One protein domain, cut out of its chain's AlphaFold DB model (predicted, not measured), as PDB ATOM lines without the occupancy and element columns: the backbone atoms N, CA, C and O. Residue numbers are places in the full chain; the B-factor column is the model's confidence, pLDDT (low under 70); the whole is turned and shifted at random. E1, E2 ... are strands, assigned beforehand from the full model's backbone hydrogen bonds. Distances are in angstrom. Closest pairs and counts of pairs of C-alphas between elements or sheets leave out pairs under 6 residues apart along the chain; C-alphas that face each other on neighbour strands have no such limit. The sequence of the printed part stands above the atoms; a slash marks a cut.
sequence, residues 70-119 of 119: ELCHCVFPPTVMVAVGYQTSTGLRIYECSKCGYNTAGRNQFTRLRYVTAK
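Overview. This is residues 70 to 119 of the 119 residues of an uncharacterized protein of Rhizobium fredii (UniProt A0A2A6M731). Little regular structure here: a small three-stranded sheet, the hairpin E1 and E2 with short E3 on E1's other side, has a loop, residues 70 to 81, folded back at one end and a tail, residues 113 to 119, running off at the other. The 50 printed residues hold E1, E2, E3 in chain order, 13 residues, all strand, and no named helix; sheet order is E2 E1 E3, antiparallel. It is only just loose, close to compact, radius of gyration of the C-alphas 11.8 A, and flat, 32 by 31 by 15 A.

Along the chain. Past residues 70 to 81, find C-alpha 82 at (169.721, 218.455, 221.857); E1, residues 82 to 87, runs 14.3 A. E2 is residues 93 to 96, 10.0 A. E3, residues 110 to 112, 6.4 A, ends at (175.781, 219.071, 211.891).

Arrangement. Beside inner strand E1, find E2 antiparallel at 134 degrees, N 84 to O 94 2.8 A, and E3 antiparallel at 132 degrees, N 86 to O 111 3.0 A, both within hydrogen-bond range.

Size, cuts and confidence. The farthest C-alphas, Phe 76 and Lys 119, are 34.5 A apart. The printed part has no cut; E2 to E3 is a long link. Residues 108 and 114 to 119 have pLDDT under 70.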
ATOM      1  N   GLU A  70     171.211 213.029 227.224       87.12
ATOM      2  CA  GLU A  70     172.376 213.655 227.839       87.12
ATOM      3  C   GLU A  70     171.994 214.977 228.517       87.12
ATOM      4  O   GLU A  70     171.232 215.788 227.974       87.12
ATOM      5  N   LEU A  71     172.553 215.211 229.705       91.88
ATOM      6  CA  LEU A  71     172.333 216.422 230.492       91.88
ATOM      7  C   LEU A  71     173.612 217.248 230.583       91.88
ATOM      8  O   LEU A  71     174.693 216.741 230.871       91.88
ATOM      9  N   CYS A  72     173.474 218.560 230.418       91.38
ATOM     10  CA  CYS A  72     174.549 219.504 230.667       91.38
ATOM     11  C   CYS A  72     174.407 220.135 232.055       91.38
ATOM     12  O   CYS A  72     173.368 220.702 232.396       91.38
ATOM     13  N   HIS A  73     175.489 220.100 232.830       92.31
ATOM     14  CA  HIS A  73     175.559 220.620 234.197       92.31
ATOM     15  C   HIS A  73     176.172 222.028 234.286       92.31
ATOM     16  O   HIS A  73     176.637 222.436 235.345       92.31
ATOM     17  N   CYS A  74     176.199 222.785 233.183       91.56
ATOM     18  CA  CYS A  74     176.786 224.130 233.164       91.56
ATOM     19  C   CYS A  74     176.045 225.138 234.056       91.56
ATOM     20  O   CYS A  74     176.629 226.129 234.482       91.56
ATOM     21  N   VAL A  75     174.757 224.904 234.304       87.94
ATOM     22  CA  VAL A  75     173.892 225.704 235.174       87.94
ATOM     23  C   VAL A  75     173.012 224.731 235.958       87.94
ATOM     24  O   VAL A  75     172.719 223.636 235.478       87.94
ATOM     25  N   PHE A  76     172.604 225.118 237.166       85.69
ATOM     26  CA  PHE A  76     171.605 224.391 237.941       85.69
ATOM     27  C   PHE A  76     170.235 225.076 237.807       85.69
ATOM     28  O   PHE A  76     170.163 226.286 238.045       85.69
ATOM     29  N   PRO A  77     169.143 224.347 237.505       86.25
ATOM     30  CA  PRO A  77     169.045 222.904 237.211       86.25
ATOM     31  C   PRO A  77     169.675 222.481 235.864       86.25
ATOM     32  O   PRO A  77     169.773 223.315 234.958       86.25
ATOM     33  N   PRO A  78     170.114 221.212 235.718       89.06
ATOM     34  CA  PRO A  78     170.798 220.739 234.515       89.06
ATOM     35  C   PRO A  78     169.901 220.814 233.276       89.06
ATOM     36  O   PRO A  78     168.697 220.584 233.338       89.06
ATOM     37  N   THR A  79     170.499 221.144 232.134       89.75
ATOM     38  CA  THR A  79     169.779 221.383 230.877       89.75
ATOM     39  C   THR A  79     169.877 220.166 229.961       89.75
ATOM     40  O   THR A  79     170.976 219.665 229.731       89.75
ATOM     41  N   VAL A  80     168.751 219.729 229.395       90.88
ATOM     42  CA  VAL A  80     168.712 218.640 228.404       90.88
ATOM     43  C   VAL A  80     169.457 219.056 227.133       90.88
ATOM     44  O   VAL A  80     169.231 220.142 226.596       90.88
ATOM     45  N   MET A  81     170.369 218.209 226.658       91.19
ATOM     46  CA  MET A  81     171.133 218.456 225.436       91.19
ATOM     47  C   MET A  81     170.357 217.984 224.201       91.19
ATOM     48  O   MET A  81     169.708 216.939 224.213       91.19
ATOM     49  N   VAL A  82     170.448 218.738 223.105       89.00
ATOM     50  CA  VAL A  82     169.721 218.455 221.857       89.00
ATOM     51  C   VAL A  82     170.657 217.801 220.851       89.00
ATOM     52  O   VAL A  82     171.819 218.190 220.741       89.00
ATOM     53  N   ALA A  83     170.165 216.819 220.095       88.12
ATOM     54  CA  ALA A  83     170.933 216.206 219.017       88.12
ATOM     55  C   ALA A  83     171.159 217.217 217.879       88.12
ATOM     56  O   ALA A  83     170.212 217.664 217.236       88.12
ATOM     57  N   VAL A  84     172.419 217.556 217.612       88.50
ATOM     58  CA  VAL A  84     172.809 218.544 216.592       88.50
ATOM     59  C   VAL A  84     173.502 217.928 215.388       88.50
ATOM     60  O   VAL A  84     173.757 218.631 214.412       88.50
ATOM     61  N   GLY A  85     173.851 216.646 215.430       87.69
ATOM     62  CA  GLY A  85     174.693 216.043 214.407       87.69
ATOM     63  C   GLY A  85     175.004 214.577 214.642       87.69
ATOM     64  O   GLY A  85     174.520 213.963 215.594       87.69
ATOM     65  N   TYR A  86     175.866 214.051 213.777       88.06
ATOM     66  CA  TYR A  86     176.438 212.715 213.894       88.06
ATOM     67  C   TYR A  86     177.961 212.784 213.816       88.06
ATOM     68  O   TYR A  86     178.518 213.565 213.039       88.06
ATOM     69  N   GLN A  87     178.634 211.967 214.618       86.94
ATOM     70  CA  GLN A  87     180.080 211.817 214.595       86.94
ATOM     71  C   GLN A  87     180.505 211.183 213.268       86.94
ATOM     72  O   GLN A  87     179.959 210.159 212.863       86.94
ATOM     73  N   THR A  88     181.493 211.772 212.596       80.38
ATOM     74  CA  THR A  88     181.870 211.393 211.223       80.38
ATOM     75  C   THR A  88     182.443 209.974 211.130       80.38
ATOM     76  O   THR A  88     182.280 209.312 210.113       80.38
ATOM     77  N   SER A  89     183.110 209.498 212.183       80.00
ATOM     78  CA  SER A  89     183.812 208.209 212.201       80.00
ATOM     79  C   SER A  89     182.962 207.030 212.681       80.00
ATOM     80  O   SER A  89     183.132 205.920 212.192       80.00
ATOM     81  N   THR A  90     182.066 207.253 213.643       82.69
ATOM     82  CA  THR A  90     181.287 206.189 214.307       82.69
ATOM     83  C   THR A  90     179.798 206.239 213.970       82.69
ATOM     84  O   THR A  90     179.082 205.279 214.240       82.69
ATOM     85  N   GLY A  91     179.307 207.358 213.427       82.56
ATOM     86  CA  GLY A  91     177.880 207.592 213.211       82.56
ATOM     87  C   GLY A  91     177.076 207.836 214.496       82.56
ATOM     88  O   GLY A  91     175.850 207.880 214.434       82.56
ATOM     89  N   LEU A  92     177.721 208.004 215.657       84.50
ATOM     90  CA  LEU A  92     177.031 208.288 216.922       84.50
ATOM     91  C   LEU A  92     176.395 209.683 216.920       84.50
ATOM     92  O   LEU A  92     176.959 210.626 216.367       84.50
ATOM     93  N   ARG A  93     175.228 209.836 217.560       86.62
ATOM     94  CA  ARG A  93     174.579 211.148 217.715       86.62
ATOM     95  C   ARG A  93     175.413 212.055 218.608       86.62
ATOM     96  O   ARG A  93     175.854 211.645 219.676       86.62
ATOM     97  N   ILE A  94     175.570 213.298 218.173       89.06
ATOM     98  CA  ILE A  94     176.207 214.355 218.948       89.06
ATOM     99  C   ILE A  94     175.133 215.258 219.518       89.06
ATOM    100  O   ILE A  94     174.309 215.812 218.787       89.06
ATOM    101  N   TYR A  95     175.197 215.421 220.829       89.50
ATOM    102  CA  TYR A  95     174.342 216.297 221.609       89.50
ATOM    103  C   TYR A  95     175.074 217.589 221.964       89.50
ATOM    104  O   TYR A  95     176.272 217.553 222.260       89.50
ATOM    105  N   GLU A  96     174.358 218.711 221.960       89.75
ATOM    106  CA  GLU A  96     174.861 220.044 222.305       89.75
ATOM    107  C   GLU A  96     173.944 220.738 223.316       89.75
ATOM    108  O   GLU A  96     172.716 220.635 223.260       89.75
ATOM    109  N   CYS A  97     174.553 221.455 224.257       91.75
ATOM    110  CA  CYS A  97     173.845 222.278 225.222       91.75
ATOM    111  C   CYS A  97     173.459 223.626 224.604       91.75
ATOM    112  O   CYS A  97     174.320 224.378 224.149       91.75
ATOM    113  N   SER A  98     172.180 223.990 224.696       87.38
ATOM    114  CA  SER A  98     171.661 225.280 224.221       87.38
ATOM    115  C   SER A  98     172.137 226.494 225.030       87.38
ATOM    116  O   SER A  98     172.017 227.622 224.561       87.38
ATOM    117  N   LYS A  99     172.664 226.290 226.247       88.19
ATOM    118  CA  LYS A  99     173.112 227.372 227.142       88.19
ATOM    119  C   LYS A  99     174.588 227.714 226.986       88.19
ATOM    120  O   LYS A  99     174.923 228.888 226.888       88.19
ATOM    121  N   CYS A 100     175.465 226.711 226.992       90.06
ATOM    122  CA  CYS A 100     176.917 226.924 226.964       90.06
ATOM    123  C   CYS A 100     177.582 226.501 225.648       90.06
ATOM    124  O   CYS A 100     178.770 226.751 225.467       90.06
ATOM    125  N   GLY A 101     176.856 225.833 224.744       86.69
ATOM    126  CA  GLY A 101     177.407 225.329 223.485       86.69
ATOM    127  C   GLY A 101     178.348 224.131 223.635       86.69
ATOM    128  O   GLY A 101     178.924 223.690 222.641       86.69
ATOM    129  N   TYR A 102     178.514 223.582 224.846       89.12
ATOM    130  CA  TYR A 102     179.241 222.329 225.032       89.12
ATOM    131  C   TYR A 102     178.567 221.229 224.217       89.12
ATOM    132  O   TYR A 102     177.350 221.049 224.304       89.12
ATOM    133  N   ASN A 103     179.359 220.483 223.457       87.81
ATOM    134  CA  ASN A 103     178.896 219.314 222.734       87.81
ATOM    135  C   ASN A 103     179.742 218.091 223.082       87.81
ATOM    136  O   ASN A 103     180.866 218.190 223.569       87.81
ATOM    137  N   THR A 104     179.163 216.925 222.826       85.06
ATOM    138  CA  THR A 104     179.764 215.613 223.107       85.06
ATOM    139  C   THR A 104     180.795 215.182 222.054       85.06
ATOM    140  O   THR A 104     181.381 214.108 222.174       85.06
ATOM    141  N   ALA A 105     181.059 215.998 221.025       83.00
ATOM    142  CA  ALA A 105     182.044 215.689 219.993       83.00
ATOM    143  C   ALA A 105     183.444 216.223 220.320       83.00
ATOM    144  O   ALA A 105     183.634 217.278 220.919       83.00
ATOM    145  N   GLY A 106     184.456 215.524 219.800       73.75
ATOM    146  CA  GLY A 106     185.800 216.078 219.654       73.75
ATOM    147  C   GLY A 106     185.864 217.179 218.584       73.75
ATOM    148  O   GLY A 106     184.990 217.302 217.721       73.75
ATOM    149  N   ARG A 107     186.939 217.975 218.606       72.19
ATOM    150  CA  ARG A 107     187.156 219.104 217.682       72.19
ATOM    151  C   ARG A 107     187.045 218.650 216.214       72.19
ATOM    152  O   ARG A 107     187.807 217.790 215.782       72.19
ATOM    153  N   ASN A 108     186.107 219.236 215.464       69.75
ATOM    154  CA  ASN A 108     185.803 218.916 214.057       69.75
ATOM    155  C   ASN A 108     185.406 217.447 213.785       69.75
ATOM    156  O   ASN A 108     185.514 216.985 212.653       69.75
ATOM    157  N   GLN A 109     184.946 216.699 214.795       80.06
ATOM    158  CA  GLN A 109     184.645 215.264 214.661       80.06
ATOM    159  C   GLN A 109     183.191 214.959 214.268       80.06
ATOM    160  O   GLN A 109     182.787 213.798 214.320       80.06
ATOM    161  N   PHE A 110     182.376 215.956 213.910       83.75
ATOM    162  CA  PHE A 110     180.963 215.718 213.624       83.75
ATOM    163  C   PHE A 110     180.403 216.579 212.501       83.75
ATOM    164  O   PHE A 110     180.834 217.707 212.268       83.75
ATOM    165  N   THR A 111     179.398 216.028 211.830       83.44
ATOM    166  CA  THR A 111     178.607 216.718 210.816       83.44
ATOM    167  C   THR A 111     177.314 217.200 211.459       83.44
ATOM    168  O   THR A 111     176.555 216.392 212.002       83.44
ATOM    169  N   ARG A 112     177.051 218.513 211.412       84.31
ATOM    170  CA  ARG A 112     175.781 219.071 211.891       84.31
ATOM    171  C   ARG A 112     174.631 218.618 211.000       84.31
ATOM    172  O   ARG A 112     174.726 218.653 209.773       84.31
ATOM    173  N   LEU A 113     173.519 218.275 211.637       79.50
ATOM    174  CA  LEU A 113     172.229 218.193 210.981       79.50
ATOM    175  C   LEU A 113     171.925 219.575 210.402       79.50
ATOM    176  O   LEU A 113     171.876 220.571 211.125       79.50
ATOM    177  N   ARG A 114     171.760 219.653 209.079       68.19
ATOM    178  CA  ARG A 114     171.199 220.854 208.465       68.19
ATOM    179  C   ARG A 114     169.749 220.926 208.917       68.19
ATOM    180  O   ARG A 114     168.944 220.101 208.497       68.19
ATOM    181  N   TYR A 115     169.422 221.889 209.769       59.81
ATOM    182  CA  TYR A 115     168.030 222.248 209.982       59.81
ATOM    183  C   TYR A 115     167.484 222.683 208.622       59.81
ATOM    184  O   TYR A 115     167.931 223.686 208.062       59.81
ATOM    185  N   VAL A 116     166.560 221.908 208.055       48.47
ATOM    186  CA  VAL A 116     165.662 222.462 207.048       48.47
ATOM    187  C   VAL A 116     164.794 223.412 207.853       48.47
ATOM    188  O   VAL A 116     163.929 222.972 208.603       48.47
ATOM    189  N   THR A 117     165.103 224.705 207.806       41.66
ATOM    190  CA  THR A 117     164.167 225.730 208.260       41.66
ATOM    191  C   THR A 117     162.864 225.463 207.519       41.66
ATOM    192  O   THR A 117     162.809 225.665 206.304       41.66
ATOM    193  N   ALA A 118     161.862 224.921 208.217       40.25
ATOM    194  CA  ALA A 118     160.498 224.925 207.722       40.25
ATOM    195  C   ALA A 118     160.157 226.402 207.510       40.25
ATOM    196  O   ALA A 118     160.229 227.200 208.446       40.25
ATOM    197  N   LYS A 119     159.998 226.758 206.240       34.62
ATOM    198  CA  LYS A 119     159.777 228.118 205.772       34.62
ATOM    199  C   LYS A 119     158.315 228.493 205.954       34.62
ATOM    200  O   LYS A 119     157.474 227.584 205.771       34.62
TER     201      LYS A 119